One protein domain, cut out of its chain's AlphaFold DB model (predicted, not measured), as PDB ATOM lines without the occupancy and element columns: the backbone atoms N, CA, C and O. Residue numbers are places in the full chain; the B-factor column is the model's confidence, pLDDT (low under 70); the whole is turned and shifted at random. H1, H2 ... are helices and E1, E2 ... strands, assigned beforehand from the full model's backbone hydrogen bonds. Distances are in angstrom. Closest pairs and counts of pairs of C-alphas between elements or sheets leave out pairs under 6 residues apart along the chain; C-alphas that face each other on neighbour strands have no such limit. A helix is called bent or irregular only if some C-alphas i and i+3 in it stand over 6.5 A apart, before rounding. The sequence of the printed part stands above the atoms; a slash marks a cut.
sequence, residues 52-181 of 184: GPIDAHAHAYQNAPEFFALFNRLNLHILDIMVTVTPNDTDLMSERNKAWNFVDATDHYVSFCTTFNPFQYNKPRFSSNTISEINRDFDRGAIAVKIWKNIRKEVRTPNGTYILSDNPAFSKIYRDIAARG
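What this domain is: This is residues 52 to 181 of the 184 residues of an uncharacterized protein of Edaphobacter lichenicola (UniProt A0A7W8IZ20). A narrow, curled sheet of four parallel strands has two helices, H2 and H3, over its strand E3, and a third helix, H4, packs side by side with H3. H1 lies at one end of the elongated whole, and residues 147 to 167, a long stretch with no named element, reach the other end at Asn 159. The printed part has 130 residues, with four named helices and four named strands in the order E1 H1 E2 H2 E3 H3 E4 H4; the sheet order is E1, E2, E3, E4, and the class is mixed, helices and strands. It is compact, with a radius of gyration of the C-alphas of 15.9 A, and spans 52 by 28 by 24 A.

How they stand to each other: The edge strand E1, residues 54 to 58, is parallel to its neighbour E2, residues 77 to 81, at 24 degrees, with N 55 and O 77 within hydrogen-bond range at 2.9 A. H1, residues 65 to 74, is not on the sheet, but only just, with 4 pairs of C-alphas within 10 A. Its C-alpha closest to E2 is that of Phe 71, 6.8 A from that of His 77. E2 is parallel to E3, residues 110 to 115, at 17 degrees, with N 113 and O 80 at 2.8 A. H2, residues 89 to 104, is on the sheet over E3 at a height over the sheet of 9.6 A, and the closest C-alphas, of Val 103 and Val 110, are 5.4 A apart. H3, residues 126 to 139, is also over E3, at a height over the sheet of 9.1 A; the closest C-alphas are those of Thr 114 and Asp 137, 6.8 A. H2 and H3 are apart, and with the sheet they make two layers, helices on one face of a sheet. The other edge strand, E4, residues 144 to 146, is parallel to E3 at 47 degrees, with N 146 and O 114 at 2.8 A. E1, H1, E2, then E2, H2, E3, then E3, H3, E4 are strand-helix-strand units, parallel neighbour strands with a helix between, each with a right-handed crossover. H4, residues 168 to 179, touches H3 at residues 126 to 131 alone, the same way at a shallow tilt of 25 degrees; the C-alphas of Ile 131 and Ile 173 are closest, 5.8 A. In H1, H2 and H3 every O i to N i+4 pair is within hydrogen-bond range; in H4, 6 of 8 are.

Where its parts are: E1 begins at C-alpha 54, (97.861, 123.971, 121.059). H1 is 14.3 A long, H2 22.4 A, E3 16.2 A and H3 19.9 A. H4 is 17.5 A long and irregular, with C-alphas 169 and 172 7.1 A apart, and ends at C-alpha 179, (111.811, 103.621, 126.509).

The domain as a whole: The C-alphas farthest apart, of Arg 73 and Asn 159, are 52.7 A apart. The printed part has no cut, and the link from E4 to H4 is long, with 21 residues. The mean pLDDT of the printed part is 91.8, and no printed residue is under 70.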
ATOM      1  N   GLY A  52      91.664 125.487 125.115       95.50
ATOM      2  CA  GLY A  52      93.088 125.315 125.419       95.50
ATOM      3  C   GLY A  52      93.903 124.989 124.160       95.50
ATOM      4  O   GLY A  52      94.503 123.916 124.096       95.50
ATOM      5  N   PRO A  53      93.856 125.843 123.119       96.75
ATOM      6  CA  PRO A  53      94.452 125.545 121.822       96.75
ATOM      7  C   PRO A  53      95.960 125.301 121.931       96.75
ATOM      8  O   PRO A  53      96.659 125.998 122.664       96.75
ATOM      9  N   ILE A  54      96.445 124.333 121.147       96.75
ATOM     10  CA  ILE A  54      97.861 123.971 121.059       96.75
ATOM     11  C   ILE A  54      98.329 124.151 119.615       96.75
ATOM     12  O   ILE A  54      97.821 123.476 118.716       96.75
ATOM     13  N   ASP A  55      99.320 125.013 119.391       96.31
ATOM     14  CA  ASP A  55     100.115 124.981 118.163       96.31
ATOM     15  C   ASP A  55     101.225 123.934 118.311       96.31
ATOM     16  O   ASP A  55     102.134 124.068 119.130       96.31
ATOM     17  N   ALA A  56     101.144 122.856 117.534       95.50
ATOM     18  CA  ALA A  56     102.075 121.737 117.629       95.50
ATOM     19  C   ALA A  56     103.411 121.968 116.894       95.50
ATOM     20  O   ALA A  56     104.288 121.105 116.967       95.50
ATOM     21  N   HIS A  57     103.579 123.075 116.160       95.38
ATOM     22  CA  HIS A  57     104.831 123.376 115.461       95.38
ATOM     23  C   HIS A  57     105.074 124.886 115.403       95.38
ATOM     24  O   HIS A  57     104.731 125.543 114.421       95.38
ATOM     25  N   ALA A  58     105.781 125.411 116.403       93.56
ATOM     26  CA  ALA A  58     106.243 126.794 116.431       93.56
ATOM     27  C   ALA A  58     107.779 126.898 116.411       93.56
ATOM     28  O   ALA A  58     108.498 125.946 116.723       93.56
ATOM     29  N   HIS A  59     108.270 128.077 116.029       91.94
ATOM     30  CA  HIS A  59     109.662 128.484 116.199       91.94
ATOM     31  C   HIS A  59     109.673 129.864 116.849       91.94
ATOM     32  O   HIS A  59     109.435 130.873 116.182       91.94
ATOM     33  N   ALA A  60     109.913 129.898 118.152       85.31
ATOM     34  CA  ALA A  60     109.848 131.102 118.953       85.31
ATOM     35  C   ALA A  60     111.063 131.204 119.879       85.31
ATOM     36  O   ALA A  60     111.340 130.336 120.694       85.31
ATOM     37  N   TYR A  61     111.797 132.302 119.745       78.31
ATOM     38  CA  TYR A  61     113.011 132.576 120.524       78.31
ATOM     39  C   TYR A  61     113.077 134.035 120.992       78.31
ATOM     40  O   TYR A  61     114.080 134.471 121.556       78.31
ATOM     41  N   GLN A  62     112.021 134.812 120.733       81.50
ATOM     42  CA  GLN A  62     111.953 136.219 121.098       81.50
ATOM     43  C   GLN A  62     111.260 136.376 122.452       81.50
ATOM     44  O   GLN A  62     110.058 136.148 122.578       81.50
ATOM     45  N   ASN A  63     112.009 136.858 123.441       83.69
ATOM     46  CA  ASN A  63     111.451 137.276 124.722       83.69
ATOM     47  C   ASN A  63     110.846 138.676 124.567       83.69
ATOM     48  O   ASN A  63     111.555 139.678 124.663       83.69
ATOM     49  N   ALA A  64     109.548 138.734 124.270       87.50
ATOM     50  CA  ALA A  64     108.790 139.973 124.111       87.50
ATOM     51  C   ALA A  64     107.532 139.940 124.999       87.50
ATOM     52  O   ALA A  64     106.722 139.020 124.849       87.50
ATOM     53  N   PRO A  65     107.326 140.925 125.896       89.69
ATOM     54  CA  PRO A  65     106.155 140.962 126.773       89.69
ATOM     55  C   PRO A  65     104.817 140.899 126.027       89.69
ATOM     56  O   PRO A  65     103.876 140.260 126.492       89.69
ATOM     57  N   GLU A  66     104.728 141.511 124.845       90.50
ATOM     58  CA  GLU A  66     103.532 141.496 123.999       90.50
ATOM     59  C   GLU A  66     103.211 140.087 123.493       90.50
ATOM     60  O   GLU A  66     102.043 139.722 123.345       90.50
ATOM     61  N   PHE A  67     104.245 139.279 123.260       89.69
ATOM     62  CA  PHE A  67     104.087 137.900 122.824       89.69
ATOM     63  C   PHE A  67     103.640 136.998 123.979       89.69
ATOM     64  O   PHE A  67     102.746 136.175 123.808       89.69
ATOM     65  N   PHE A  68     104.143 137.225 125.192       90.38
ATOM     66  CA  PHE A  68     103.657 136.524 126.386       90.38
ATOM     67  C   PHE A  68     102.211 136.908 126.729       90.38
ATOM     68  O   PHE A  68     101.389 136.053 127.060       90.38
ATOM     69  N   ALA A  69     101.858 138.186 126.558       91.75
ATOM     70  CA  ALA A  69     100.483 138.653 126.702       91.75
ATOM     71  C   ALA A  69      99.536 137.997 125.682       91.75
ATOM     72  O   ALA A  69      98.361 137.783 125.992       91.75
ATOM     73  N   LEU A  70     100.028 137.646 124.487       92.25
ATOM     74  CA  LEU A  70      99.257 136.897 123.496       92.25
ATOM     75  C   LEU A  70      98.920 135.486 123.992       92.25
ATOM     76  O   LEU A  70      97.751 135.109 123.905       92.25
ATOM     77  N   PHE A  71      99.896 134.745 124.533       93.31
ATOM     78  CA  PHE A  71      99.658 133.405 125.085       93.31
ATOM     79  C   PHE A  71      98.607 133.434 126.190       93.31
ATOM     80  O   PHE A  71      97.613 132.713 126.106       93.31
ATOM     81  N   ASN A  72      98.749 134.358 127.142       93.25
ATOM     82  CA  ASN A  72      97.782 134.523 128.223       93.25
ATOM     83  C   ASN A  72      96.386 134.905 127.702       93.25
ATOM     84  O   ASN A  72      95.388 134.282 128.060       93.25
ATOM     85  N   ARG A  73      96.293 135.897 126.806       94.19
ATOM     86  CA  ARG A  73      95.004 136.365 126.266       94.19
ATOM     87  C   ARG A  73      94.255 135.273 125.507       94.19
ATOM     88  O   ARG A  73      93.028 135.266 125.519       94.19
ATOM     89  N   LEU A  74      94.981 134.409 124.805       95.06
ATOM     90  CA  LEU A  74      94.409 133.365 123.961       95.06
ATOM     91  C   LEU A  74      94.320 132.000 124.650       95.06
ATOM     92  O   LEU A  74      93.745 131.088 124.059       95.06
ATOM     93  N   ASN A  75      94.853 131.859 125.871       96.12
ATOM     94  CA  ASN A  75      95.143 130.558 126.478       96.12
ATOM     95  C   ASN A  75      95.855 129.630 125.471       96.12
ATOM     96  O   ASN A  75      95.501 128.461 125.324       96.12
ATOM     97  N   LEU A  76      96.781 130.205 124.695       95.81
ATOM     98  CA  LEU A  76      97.451 129.529 123.590       95.81
ATOM     99  C   LEU A  76      98.709 128.850 124.108       95.81
ATOM    100  O   LEU A  76      99.621 129.516 124.592       95.81
ATOM    101  N   HIS A  77      98.753 127.539 123.929       96.38
ATOM    102  CA  HIS A  77      99.910 126.709 124.213       96.38
ATOM    103  C   HIS A  77     100.653 126.429 122.915       96.38
ATOM    104  O   HIS A  77     100.029 126.291 121.860       96.38
ATOM    105  N   ILE A  78     101.975 126.317 122.967       96.00
ATOM    106  CA  ILE A  78     102.773 125.955 121.793       96.00
ATOM    107  C   ILE A  78     103.801 124.875 122.125       96.00
ATOM    108  O   ILE A  78     104.335 124.812 123.233       96.00
ATOM    109  N   LEU A  79     104.111 124.049 121.130       96.38
ATOM    110  CA  LEU A  79     105.304 123.217 121.099       96.38
ATOM    111  C   LEU A  79     106.384 123.953 120.298       96.38
ATOM    112  O   LEU A  79     106.338 123.986 119.064       96.38
ATOM    113  N   ASP A  80     107.348 124.547 121.000       95.25
ATOM    114  CA  ASP A  80     108.500 125.189 120.372       95.25
ATOM    115  C   ASP A  80     109.513 124.135 119.925       95.25
ATOM    116  O   ASP A  80     109.963 123.290 120.706       95.25
ATOM    117  N   ILE A  81     109.853 124.165 118.638       94.12
ATOM    118  CA  ILE A  81     110.758 123.201 118.022       94.12
ATOM    119  C   ILE A  81     112.117 123.849 117.832       94.12
ATOM    120  O   ILE A  81     112.281 124.767 117.022       94.12
ATOM    121  N   MET A  82     113.122 123.283 118.500       91.94
ATOM    122  CA  MET A  82     114.506 123.707 118.339       91.94
ATOM    123  C   MET A  82     114.937 123.605 116.873       91.94
ATOM    124  O   MET A  82     114.741 122.584 116.204       91.94
ATOM    125  N   VAL A  83     115.558 124.665 116.367       86.31
ATOM    126  CA  VAL A  83     116.054 124.732 114.992       86.31
ATOM    127  C   VAL A  83     117.482 124.182 114.919       86.31
ATOM    128  O   VAL A  83     118.328 124.514 115.744       86.31
ATOM    129  N   THR A  84     117.785 123.375 113.895       80.94
ATOM    130  CA  THR A  84     119.170 123.053 113.508       80.94
ATOM    131  C   THR A  84     119.402 123.410 112.043       80.94
ATOM    132  O   THR A  84     118.901 122.760 111.130       80.94
ATOM    133  N   VAL A  85     120.118 124.514 111.814       72.75
ATOM    134  CA  VAL A  85     120.437 124.995 110.457       72.75
ATOM    135  C   VAL A  85     121.858 124.618 110.053       72.75
ATOM    136  O   VAL A  85     122.105 124.345 108.883       72.75
ATOM    137  N   THR A  86     122.789 124.588 111.006       77.44
ATOM    138  CA  THR A  86     124.215 124.394 110.744       77.44
ATOM    139  C   THR A  86     124.713 123.077 111.352       77.44
ATOM    140  O   THR A  86     124.153 122.589 112.336       77.44
ATOM    141  N   PRO A  87     125.791 122.490 110.799       79.12
ATOM    142  CA  PRO A  87     126.441 121.311 111.374       79.12
ATOM    143  C   PRO A  87     127.255 121.615 112.644       79.12
ATOM    144  O   PRO A  87     127.906 120.714 113.172       79.12
ATOM    145  N   ASN A  88     127.283 122.869 113.100       84.50
ATOM    146  CA  ASN A  88     128.137 123.340 114.182       84.50
ATOM    147  C   ASN A  88     127.469 123.124 115.549       84.50
ATOM    148  O   ASN A  88     126.406 123.677 115.831       84.50
ATOM    149  N   ASP A  89     128.128 122.363 116.423       80.69
ATOM    150  CA  ASP A  89     127.616 122.064 117.764       80.69
ATOM    151  C   ASP A  89     127.519 123.312 118.658       80.69
ATOM    152  O   ASP A  89     126.624 123.398 119.499       80.69
ATOM    153  N   THR A  90     128.376 124.319 118.452       80.94
ATOM    154  CA  THR A  90     128.298 125.593 119.190       80.94
ATOM    155  C   THR A  90     127.000 126.336 118.878       80.94
ATOM    156  O   THR A  90     126.350 126.854 119.788       80.94
ATOM    157  N   ASP A  91     126.585 126.344 117.610       85.44
ATOM    158  CA  ASP A  91     125.342 126.994 117.189       85.44
ATOM    159  C   ASP A  91     124.141 126.259 117.794       85.44
ATOM    160  O   ASP A  91     123.250 126.888 118.356       85.44
ATOM    161  N   LEU A  92     124.162 124.923 117.780       88.38
ATOM    162  CA  LEU A  92     123.130 124.093 118.406       88.38
ATOM    163  C   LEU A  92     122.993 124.333 119.910       88.38
ATOM    164  O   LEU A  92     121.878 124.378 120.427       88.38
ATOM    165  N   MET A  93     124.108 124.493 120.625       90.75
ATOM    166  CA  MET A  93     124.077 124.837 122.046       90.75
ATOM    167  C   MET A  93     123.509 126.238 122.288       90.75
ATOM    168  O   MET A  93     122.739 126.426 123.228       90.75
ATOM    169  N   SER A  94     123.835 127.206 121.428       91.44
ATOM    170  CA  SER A  94     123.234 128.543 121.465       91.44
ATOM    171  C   SER A  94     121.718 128.487 121.236       91.44
ATOM    172  O   SER A  94     120.966 129.062 122.022       91.44
ATOM    173  N   GLU A  95     121.253 127.768 120.212       91.50
ATOM    174  CA  GLU A  95     119.818 127.617 119.926       91.50
ATOM    175  C   GLU A  95     119.075 126.914 121.066       91.50
ATOM    176  O   GLU A  95     118.013 127.372 121.485       91.50
ATOM    177  N   ARG A  96     119.673 125.870 121.650       93.38
ATOM    178  CA  ARG A  96     119.127 125.195 122.834       93.38
ATOM    179  C   ARG A  96     118.964 126.151 124.015       93.38
ATOM    180  O   ARG A  96     117.927 126.145 124.669       93.38
ATOM    181  N   ASN A  97     119.968 126.984 124.284       92.88
ATOM    182  CA  ASN A  97     119.895 127.957 125.374       92.88
ATOM    183  C   ASN A  97     118.805 129.008 125.130       92.88
ATOM    184  O   ASN A  97     118.088 129.360 126.061       92.88
ATOM    185  N   LYS A  98     118.644 129.488 123.890       91.94
ATOM    186  CA  LYS A  98     117.570 130.430 123.536       91.94
ATOM    187  C   LYS A  98     116.186 129.819 123.747       91.94
ATOM    188  O   LYS A  98     115.355 130.457 124.383       91.94
ATOM    189  N   ALA A  99     115.966 128.596 123.262       93.06
ATOM    190  CA  ALA A  99     114.686 127.908 123.408       93.06
ATOM    191  C   ALA A  99     114.331 127.700 124.885       93.06
ATOM    192  O   ALA A  99     113.234 128.026 125.326       93.06
ATOM    193  N   TRP A 100     115.297 127.258 125.687       94.38
ATOM    194  CA  TRP A 100     115.082 127.093 127.117       94.38
ATOM    195  C   TRP A 100     114.824 128.408 127.859       94.38
ATOM    196  O   TRP A 100     113.930 128.460 128.696       94.38
ATOM    197  N   ASN A 101     115.546 129.482 127.528       93.12
ATOM    198  CA  ASN A 101     115.275 130.803 128.102       93.12
ATOM    199  C   ASN A 101     113.864 131.303 127.760       93.12
ATOM    200  O   ASN A 101     113.278 132.055 128.533       93.12
ATOM    201  N   PHE A 102     113.340 130.923 126.596       92.75
ATOM    202  CA  PHE A 102     111.987 131.259 126.173       92.75
ATOM    203  C   PHE A 102     110.932 130.419 126.914       92.75
ATOM    204  O   PHE A 102     109.951 130.968 127.414       92.75
ATOM    205  N   VAL A 103     111.167 129.115 127.087       93.62
ATOM    206  CA  VAL A 103     110.323 128.233 127.917       93.62
ATOM    207  C   VAL A 103     110.234 128.752 129.354       93.62
ATOM    208  O   VAL A 103     109.135 128.926 129.877       93.62
ATOM    209  N   ASP A 104     111.370 129.090 129.968       92.75
ATOM    210  CA  ASP A 104     111.422 129.594 131.347       92.75
ATOM    211  C   ASP A 104     110.663 130.927 131.520       92.75
ATOM    212  O   ASP A 104     110.213 131.255 132.616       92.75
ATOM    213  N   ALA A 105     110.507 131.705 130.443       91.12
ATOM    214  CA  ALA A 105     109.875 133.021 130.473       91.12
ATOM    215  C   ALA A 105     108.346 133.006 130.266       91.12
ATOM    216  O   ALA A 105     107.723 134.064 130.359       91.12
ATOM    217  N   THR A 106     107.731 131.856 129.961       86.44
ATOM    218  CA  THR A 106     106.364 131.795 129.395       86.44
ATOM    219  C   THR A 106     105.301 131.156 130.288       86.44
ATOM    220  O   THR A 106     104.246 130.789 129.783       86.44
ATOM    221  N   ASP A 107     105.530 131.051 131.601       81.81
ATOM    222  CA  ASP A 107     104.541 130.586 132.599       81.81
ATOM    223  C   ASP A 107     103.706 129.372 132.124       81.81
ATOM    224  O   ASP A 107     102.478 129.371 132.141       81.81
ATOM    225  N   HIS A 108     104.407 128.338 131.636       87.69
ATOM    226  CA  HIS A 108     103.873 127.049 131.167       87.69
ATOM    227  C   HIS A 108     103.162 127.013 129.801       87.69
ATOM    228  O   HIS A 108     102.794 125.925 129.361       87.69
ATOM    229  N   TYR A 109     103.022 128.134 129.086       94.00
ATOM    230  CA  TYR A 109     102.411 128.135 127.746       94.00
ATOM    231  C   TYR A 109     103.281 127.486 126.661       94.00
ATOM    232  O   TYR A 109     102.785 127.135 125.591       94.00
ATOM    233  N   VAL A 110     104.580 127.317 126.907       94.50
ATOM    234  CA  VAL A 110     105.515 126.754 125.928       94.50
ATOM    235  C   VAL A 110     106.057 125.427 126.431       94.50
ATOM    236  O   VAL A 110     106.673 125.342 127.491       94.50
ATOM    237  N   SER A 111     105.866 124.389 125.625       95.50
ATOM    238  CA  SER A 111     106.557 123.110 125.759       95.50
ATOM    239  C   SER A 111     107.709 123.025 124.764       95.50
ATOM    240  O   SER A 111     107.629 123.577 123.668       95.50
ATOM    241  N   PHE A 112     108.767 122.297 125.117       95.75
ATOM    242  CA  PHE A 112     109.973 122.207 124.294       95.75
ATOM    243  C   PHE A 112     110.088 120.881 123.533       95.75
ATOM    244  O   PHE A 112     109.929 119.796 124.101       95.75
ATOM    245  N   CYS A 113     110.429 120.975 122.248       96.06
ATOM    246  CA  CYS A 113     110.829 119.869 121.387       96.06
ATOM    247  C   CYS A 113     112.311 120.023 121.015       96.06
ATOM    248  O   CYS A 113     112.692 120.908 120.243       96.06
ATOM    249  N   THR A 114     113.157 119.149 121.570       95.31
ATOM    250  CA  THR A 114     114.609 119.187 121.340       95.31
ATOM    251  C   THR A 114     114.991 118.597 119.973       95.31
ATOM    252  O   THR A 114     114.169 118.031 119.256       95.31
ATOM    253  N   THR A 115     116.259 118.712 119.585       94.06
ATOM    254  CA  THR A 115     116.855 118.040 118.419       94.06
ATOM    255  C   THR A 115     118.311 117.670 118.722       94.06
ATOM    256  O   THR A 115     118.874 118.043 119.751       94.06
ATOM    257  N   PHE A 116     118.949 116.946 117.807       93.44
ATOM    258  CA  PHE A 116     120.370 116.601 117.852       93.44
ATOM    259  C   PHE A 116     121.067 116.948 116.534       93.44
ATOM    260  O   PHE A 116     120.401 117.219 115.535       93.44
ATOM    261  N   ASN A 117     122.404 116.924 116.526       93.12
ATOM    262  CA  ASN A 117     123.210 117.155 115.327       93.12
ATOM    263  C   ASN A 117     123.295 115.887 114.451       93.12
ATOM    264  O   ASN A 117     124.041 114.963 114.791       93.12
ATOM    265  N   PRO A 118     122.614 115.807 113.293       91.31
ATOM    266  CA  PRO A 118     122.681 114.615 112.457       91.31
ATOM    267  C   PRO A 118     123.988 114.510 111.657       91.31
ATOM    268  O   PRO A 118     124.297 113.438 111.139       91.31
ATOM    269  N   PHE A 119     124.781 115.582 111.554       91.50
ATOM    270  CA  PHE A 119     126.054 115.572 110.826       91.50
ATOM    271  C   PHE A 119     127.133 114.749 111.541       91.50
ATOM    272  O   PHE A 119     128.086 114.303 110.903       91.50
ATOM    273  N   GLN A 120     126.950 114.478 112.836       92.25
ATOM    274  CA  GLN A 120     127.860 113.660 113.636       92.25
ATOM    275  C   GLN A 120     127.582 112.149 113.525       92.25
ATOM    276  O   GLN A 120     128.242 111.369 114.206       92.25
ATOM    277  N   TYR A 121     126.645 111.701 112.672       93.38
ATOM    278  CA  TYR A 121     126.173 110.303 112.627       93.38
ATOM    279  C   TYR A 121     127.283 109.244 112.469       93.38
ATOM    280  O   TYR A 121     127.119 108.107 112.912       93.38
ATOM    281  N   ASN A 122     128.396 109.600 111.817       93.00
ATOM    282  CA  ASN A 122     129.533 108.714 111.557       93.00
ATOM    283  C   ASN A 122     130.677 108.861 112.571       93.00
ATOM    284  O   ASN A 122     131.717 108.217 112.417       93.00
ATOM    285  N   LYS A 123     130.526 109.711 113.590       94.81
ATOM    286  CA  LYS A 123     131.546 109.887 114.619       94.81
ATOM    287  C   LYS A 123     131.496 108.763 115.651       94.81
ATOM    288  O   LYS A 123     130.417 108.252 115.975       94.81
ATOM    289  N   PRO A 124     132.648 108.415 116.251       95.50
ATOM    290  CA  PRO A 124     132.665 107.585 117.443       95.50
ATOM    291  C   PRO A 124     131.738 108.163 118.514       95.50
ATOM    292  O   PRO A 124     131.686 109.375 118.708       95.50
ATOM    293  N   ARG A 125     131.025 107.288 119.231       95.38
ATOM    294  CA  ARG A 125     130.121 107.656 120.337       95.38
ATOM    295  C   ARG A 125     128.931 108.547 119.958       95.38
ATOM    296  O   ARG A 125     128.227 108.981 120.865       95.38
ATOM    297  N   PHE A 126     128.652 108.757 118.668       95.94
ATOM    298  CA  PHE A 126     127.510 109.551 118.201       95.94
ATOM    299  C   PHE A 126     126.219 109.221 118.962       95.94
ATOM    300  O   PHE A 126     125.692 110.068 119.677       95.94
ATOM    301  N   SER A 127     125.768 107.961 118.912       96.25
ATOM    302  CA  SER A 127     124.506 107.581 119.551       96.25
ATOM    303  C   SER A 127     124.512 107.827 121.061       96.25
ATOM    304  O   SER A 127     123.517 108.303 121.586       96.25
ATOM    305  N   SER A 128     125.606 107.529 121.776       97.50
ATOM    306  CA  SER A 128     125.657 107.725 123.233       97.50
ATOM    307  C   SER A 128     125.697 109.202 123.626       97.50
ATOM    308  O   SER A 128     125.108 109.575 124.635       97.50
ATOM    309  N   ASN A 129     126.369 110.040 122.832       97.00
ATOM    310  CA  ASN A 129     126.421 111.479 123.075       97.00
ATOM    311  C   ASN A 129     125.049 112.112 122.808       97.00
ATOM    312  O   ASN A 129     124.537 112.821 123.666       97.00
ATOM    313  N   THR A 130     124.411 111.761 121.687       96.25
ATOM    314  CA  THR A 130     123.056 112.218 121.352       96.25
ATOM    315  C   THR A 130     122.021 111.772 122.382       96.25
ATOM    316  O   THR A 130     121.202 112.579 122.805       96.25
ATOM    317  N   ILE A 131     122.076 110.516 122.835       97.31
ATOM    318  CA  ILE A 131     121.221 110.019 123.923       97.31
ATOM    319  C   ILE A 131     121.425 110.861 125.187       97.31
ATOM    320  O   ILE A 131     120.460 111.303 125.800       97.31
ATOM    321  N   SER A 132     122.677 111.128 125.565       97.50
ATOM    322  CA  SER A 132     122.977 111.944 126.743       97.50
ATOM    323  C   SER A 132     122.457 113.381 126.612       97.50
ATOM    324  O   SER A 132     121.951 113.927 127.586       97.50
ATOM    325  N   GLU A 133     122.561 113.992 125.431       95.88
ATOM    326  CA  GLU A 133     122.018 115.327 125.146       95.88
ATOM    327  C   GLU A 133     120.496 115.372 125.260       95.88
ATOM    328  O   GLU A 133     119.972 116.180 126.023       95.88
ATOM    329  N   ILE A 134     119.803 114.474 124.559       96.12
ATOM    330  CA  ILE A 134     118.339 114.391 124.576       96.12
ATOM    331  C   ILE A 134     117.833 114.122 125.994       96.12
ATOM    332  O   ILE A 134     116.877 114.751 126.436       96.12
ATOM    333  N   ASN A 135     118.505 113.239 126.735       96.75
ATOM    334  CA  ASN A 135     118.115 112.931 128.104       96.75
ATOM    335  C   ASN A 135     118.256 114.128 129.042       96.75
ATOM    336  O   ASN A 135     117.369 114.322 129.862       96.75
ATOM    337  N   ARG A 136     119.277 114.980 128.878       97.00
ATOM    338  CA  ARG A 136     119.361 116.234 129.645       97.00
ATOM    339  C   ARG A 136     118.192 117.173 129.353       97.00
ATOM    340  O   ARG A 136     117.685 117.805 130.273       97.00
ATOM    341  N   ASP A 137     117.763 117.264 128.096       96.56
ATOM    342  CA  ASP A 137     116.613 118.094 127.732       96.56
ATOM    343  C   ASP A 137     115.299 117.504 128.272       96.56
ATOM    344  O   ASP A 137     114.467 118.236 128.804       96.56
ATOM    345  N   PHE A 138     115.122 116.181 128.219       96.31
ATOM    346  CA  PHE A 138     113.973 115.511 128.837       96.31
ATOM    347  C   PHE A 138     113.945 115.662 130.357       96.31
ATOM    348  O   PHE A 138     112.882 115.914 130.918       96.31
ATOM    349  N   ASP A 139     115.093 115.571 131.027       96.06
ATOM    350  CA  ASP A 139     115.189 115.775 132.476       96.06
ATOM    351  C   ASP A 139     114.839 117.223 132.875       96.06
ATOM    352  O   ASP A 139     114.407 117.464 134.001       96.06
ATOM    353  N   ARG A 140     114.961 118.182 131.943       95.38
ATOM    354  CA  ARG A 140     114.516 119.577 132.101       95.38
ATOM    355  C   ARG A 140     113.058 119.814 131.664       95.38
ATOM    356  O   ARG A 140     112.538 120.909 131.845       95.38
ATOM    357  N   GLY A 141     112.372 118.800 131.135       94.62
ATOM    358  CA  GLY A 141     110.948 118.865 130.789       94.62
ATOM    359  C   GLY A 141     110.634 118.983 129.298       94.62
ATOM    360  O   GLY A 141     109.497 119.289 128.945       94.62
ATOM    361  N   ALA A 142     111.595 118.735 128.402       95.75
ATOM    362  CA  ALA A 142     111.280 118.588 126.982       95.75
ATOM    363  C   ALA A 142     110.324 117.400 126.773       95.75
ATOM    364  O   ALA A 142     110.434 116.381 127.456       95.75
ATOM    365  N   ILE A 143     109.401 117.509 125.816       95.06
ATOM    366  CA  ILE A 143     108.334 116.508 125.614       95.06
ATOM    367  C   ILE A 143     108.388 115.804 124.257       95.06
ATOM    368  O   ILE A 143     107.574 114.921 123.994       95.06
ATOM    369  N   ALA A 144     109.314 116.202 123.384       95.00
ATOM    370  CA  ALA A 144     109.448 115.662 122.035       95.00
ATOM    371  C   ALA A 144     110.876 115.835 121.494       95.00
ATOM    372  O   ALA A 144     111.666 116.620 122.031       95.00
ATOM    373  N   VAL A 145     111.197 115.103 120.422       95.00
ATOM    374  CA  VAL A 145     112.471 115.206 119.694       95.00
ATOM    375  C   VAL A 145     112.195 115.318 118.202       95.00
ATOM    376  O   VAL A 145     111.682 114.387 117.589       95.00
ATOM    377  N   LYS A 146     112.621 116.413 117.578       92.88
ATOM    378  CA  LYS A 146     112.561 116.571 116.128       92.88
ATOM    379  C   LYS A 146     113.823 116.025 115.476       92.88
ATOM    380  O   LYS A 146     114.939 116.313 115.890       92.88
ATOM    381  N   ILE A 147     113.639 115.318 114.366       90.88
ATOM    382  CA  ILE A 147     114.697 115.071 113.386       90.88
ATOM    383  C   ILE A 147     114.518 116.071 112.247       90.88
ATOM    384  O   ILE A 147     113.464 116.116 111.604       90.88
ATOM    385  N   TRP A 148     115.527 116.901 112.015       88.12
ATOM    386  CA  TRP A 148     115.422 118.017 111.079       88.12
ATOM    387  C   TRP A 148     115.594 117.632 109.608       88.12
ATOM    388  O   TRP A 148     116.191 116.610 109.261       88.12
ATOM    389  N   LYS A 149     115.102 118.520 108.730       84.69
ATOM    390  CA  LYS A 149     115.078 118.356 107.261       84.69
ATOM    391  C   LYS A 149     116.463 118.258 106.610       84.69
ATOM    392  O   LYS A 149     116.563 118.004 105.414       84.69
ATOM    393  N   ASN A 150     117.525 118.509 107.372       83.12
ATOM    394  CA  ASN A 150     118.906 118.388 106.919       83.12
ATOM    395  C   ASN A 150     119.220 116.915 106.597       83.12
ATOM    396  O   ASN A 150     119.974 116.626 105.663       83.12
ATOM    397  N   ILE A 151     118.573 115.970 107.292       83.06
ATOM    398  CA  ILE A 151     118.513 114.566 106.869       83.06
ATOM    399  C   ILE A 151     117.671 114.491 105.585       83.06
ATOM    400  O   ILE A 151     116.592 115.067 105.524       83.06
ATOM    401  N   ARG A 152     118.155 113.789 104.552       80.75
ATOM    402  CA  ARG A 152     117.662 113.796 103.150       80.75
ATOM    403  C   ARG A 152     117.962 115.034 102.300       80.75
ATOM    404  O   ARG A 152     117.645 115.006 101.114       80.75
ATOM    405  N   LYS A 153     118.590 116.084 102.838       85.00
ATOM    406  CA  LYS A 153     118.953 117.285 102.057       85.00
ATOM    407  C   LYS A 153     120.453 117.570 102.037       85.00
ATOM    408  O   LYS A 153     120.985 117.952 101.001       85.00
ATOM    409  N   GLU A 154     121.126 117.391 103.168       88.62
ATOM    410  CA  GLU A 154     122.501 117.862 103.383       88.62
ATOM    411  C   GLU A 154     123.404 116.753 103.922       88.62
ATOM    412  O   GLU A 154     124.519 116.573 103.438       88.62
ATOM    413  N   VAL A 155     122.915 115.960 104.881       89.56
ATOM    414  CA  VAL A 155     123.717 114.894 105.493       89.56
ATOM    415  C   VAL A 155     123.867 113.724 104.518       89.56
ATOM    416  O   VAL A 155     122.874 113.143 104.069       89.56
ATOM    417  N   ARG A 156     125.114 113.358 104.202       92.44
ATOM    418  CA  ARG A 156     125.461 112.298 103.244       92.44
ATOM    419  C   ARG A 156     126.443 111.282 103.834       92.44
ATOM    420  O   ARG A 156     127.252 111.595 104.707       92.44
ATOM    421  N   THR A 157     126.369 110.058 103.320       89.62
ATOM    422  CA  THR A 157     127.405 109.022 103.439       89.62
ATOM    423  C   THR A 157     128.706 109.474 102.763       89.62
ATOM    424  O   THR A 157     128.652 110.341 101.886       89.62
ATOM    425  N   PRO A 158     129.867 108.869 103.086       89.62
ATOM    426  CA  PRO A 158     131.110 109.116 102.346       89.62
ATOM    427  C   PRO A 158     130.978 108.883 100.833       89.62
ATOM    428  O   PRO A 158     131.632 109.555 100.046       89.62
ATOM    429  N   ASN A 159     130.068 107.990 100.425       91.50
ATOM    430  CA  ASN A 159     129.794 107.669  99.023       91.50
ATOM    431  C   ASN A 159     128.782 108.632  98.366       91.50
ATOM    432  O   ASN A 159     128.333 108.391  97.250       91.50
ATOM    433  N   GLY A 160     128.376 109.706  99.052       91.62
ATOM    434  CA  GLY A 160     127.501 110.751  98.509       91.62
ATOM    435  C   GLY A 160     125.996 110.480  98.613       91.62
ATOM    436  O   GLY A 160     125.206 111.382  98.337       91.62
ATOM    437  N   THR A 161     125.566 109.296  99.057       93.19
ATOM    438  CA  THR A 161     124.143 108.984  99.286       93.19
ATOM    439  C   THR A 161     123.611 109.728 100.506       93.19
ATOM    440  O   THR A 161     124.280 109.753 101.538       93.19
ATOM    441  N   TYR A 162     122.406 110.290 100.428       94.19
ATOM    442  CA  TYR A 162     121.781 110.957 101.568       94.19
ATOM    443  C   TYR A 162     121.506 110.005 102.729       94.19
ATOM    444  O   TYR A 162     121.032 108.884 102.540       94.19
ATOM    445  N   ILE A 163     121.750 110.493 103.942       93.38
ATOM    446  CA  ILE A 163     121.275 109.837 105.155       93.38
ATOM    447  C   ILE A 163     119.758 109.995 105.222       93.38
ATOM    448  O   ILE A 163     119.217 111.071 104.960       93.38
ATOM    449  N   LEU A 164     119.088 108.898 105.559       92.56
ATOM    450  CA  LEU A 164     117.646 108.813 105.730       92.56
ATOM    451  C   LEU A 164     117.298 108.685 107.221       92.56
ATOM    452  O   LEU A 164     118.145 108.352 108.048       92.56
ATOM    453  N   SER A 165     116.040 108.942 107.564       91.75
ATOM    454  CA  SER A 165     115.527 108.848 108.937       91.75
ATOM    455  C   SER A 165     115.586 107.429 109.515       91.75
ATOM    456  O   SER A 165     115.636 107.260 110.722       91.75
ATOM    457  N   ASP A 166     115.613 106.394 108.689       92.81
ATOM    458  CA  ASP A 166     115.745 104.988 109.088       92.81
ATOM    459  C   ASP A 166     117.207 104.509 109.148       92.81
ATOM    460  O   ASP A 166     117.466 103.315 109.299       92.81
ATOM    461  N   ASN A 167     118.186 105.421 109.068       94.12
ATOM    462  CA  ASN A 167     119.595 105.052 109.148       94.12
ATOM    463  C   ASN A 167     119.908 104.291 110.460       94.12
ATOM    464  O   ASN A 167     119.555 104.769 111.545       94.12
ATOM    465  N   PRO A 168     120.636 103.154 110.405       94.75
ATOM    466  CA  PRO A 168     120.955 102.350 111.586       94.75
ATOM    467  C   PRO A 168     121.646 103.110 112.729       94.75
ATOM    468  O   PRO A 168     121.474 102.730 113.892       94.75
ATOM    469  N   ALA A 169     122.374 104.194 112.430       94.12
ATOM    470  CA  ALA A 169     123.013 105.059 113.425       94.12
ATOM    471  C   ALA A 169     122.008 105.693 114.409       94.12
ATOM    472  O   ALA A 169     122.366 105.974 115.556       94.12
ATOM    473  N   PHE A 170     120.746 105.868 113.997       95.75
ATOM    474  CA  PHE A 170     119.682 106.441 114.829       95.75
ATOM    475  C   PHE A 170     118.904 105.402 115.638       95.75
ATOM    476  O   PHE A 170     118.210 105.748 116.589       95.75
ATOM    477  N   SER A 171     119.070 104.111 115.341       96.00
ATOM    478  CA  SER A 171     118.274 103.043 115.960       96.00
ATOM    479  C   SER A 171     118.368 103.011 117.492       96.00
ATOM    480  O   SER A 171     117.371 102.768 118.170       96.00
ATOM    481  N   LYS A 172     119.558 103.267 118.056       96.44
ATOM    482  CA  LYS A 172     119.766 103.346 119.511       96.44
ATOM    483  C   LYS A 172     119.063 104.556 120.125       96.44
ATOM    484  O   LYS A 172     118.500 104.420 121.201       96.44
ATOM    485  N   ILE A 173     119.064 105.688 119.423       96.62
ATOM    486  CA  ILE A 173     118.414 106.927 119.862       96.62
ATOM    487  C   ILE A 173     116.894 106.722 119.916       96.62
ATOM    488  O   ILE A 173     116.273 107.028 120.924       96.62
ATOM    489  N   TYR A 174     116.299 106.108 118.888       95.69
ATOM    490  CA  TYR A 174     114.853 105.837 118.868       95.69
ATOM    491  C   TYR A 174     114.406 104.900 119.982       95.69
ATOM    492  O   TYR A 174     113.361 105.123 120.584       95.69
ATOM    493  N   ARG A 175     115.200 103.863 120.277       96.12
ATOM    494  CA  ARG A 175     114.898 102.955 121.389       96.12
ATOM    495  C   ARG A 175     114.964 103.657 122.740       96.12
ATOM    496  O   ARG A 175     114.113 103.384 123.575       96.12
ATOM    497  N   ASP A 176     115.940 104.539 122.938       96.31
ATOM    498  CA  ASP A 176     116.069 105.317 124.173       96.31
ATOM    499  C   ASP A 176     114.867 106.254 124.372       96.31
ATOM    500  O   ASP A 176     114.211 106.206 125.409       96.31
ATOM    501  N   ILE A 177     114.487 107.001 123.328       94.56
ATOM    502  CA  ILE A 177     113.312 107.889 123.353       94.56
ATOM    503  C   ILE A 177     112.029 107.096 123.642       94.56
ATOM    504  O   ILE A 177     111.255 107.472 124.523       94.56
ATOM    505  N   ALA A 178     111.821 105.972 122.948       93.06
ATOM    506  CA  ALA A 178     110.648 105.124 123.153       93.06
ATOM    507  C   ALA A 178     110.589 104.537 124.574       93.06
ATOM    508  O   ALA A 178     109.510 104.453 125.160       93.06
ATOM    509  N   ALA A 179     111.736 104.163 125.153       93.75
ATOM    510  CA  ALA A 179     111.811 103.621 126.509       93.75
ATOM    511  C   ALA A 179     111.426 104.645 127.590       93.75
ATOM    512  O   ALA A 179     110.971 104.251 128.662       93.75
ATOM    513  N   ARG A 180     111.558 105.949 127.314       86.56
ATOM    514  CA  ARG A 180     111.135 107.020 128.232       86.56
ATOM    515  C   ARG A 180     109.635 107.321 128.192       86.56
ATOM    516  O   ARG A 180     109.164 108.118 128.995       86.56
ATOM    517  N   GLY A 181     108.877 106.684 127.295       76.94
ATOM    518  CA  GLY A 181     107.441 106.937 127.123       76.94
ATOM    519  C   GLY A 181     107.127 108.234 126.371       76.94
ATOM    520  O   GLY A 181     105.967 108.644 126.304       76.94
TER     521      GLY A 181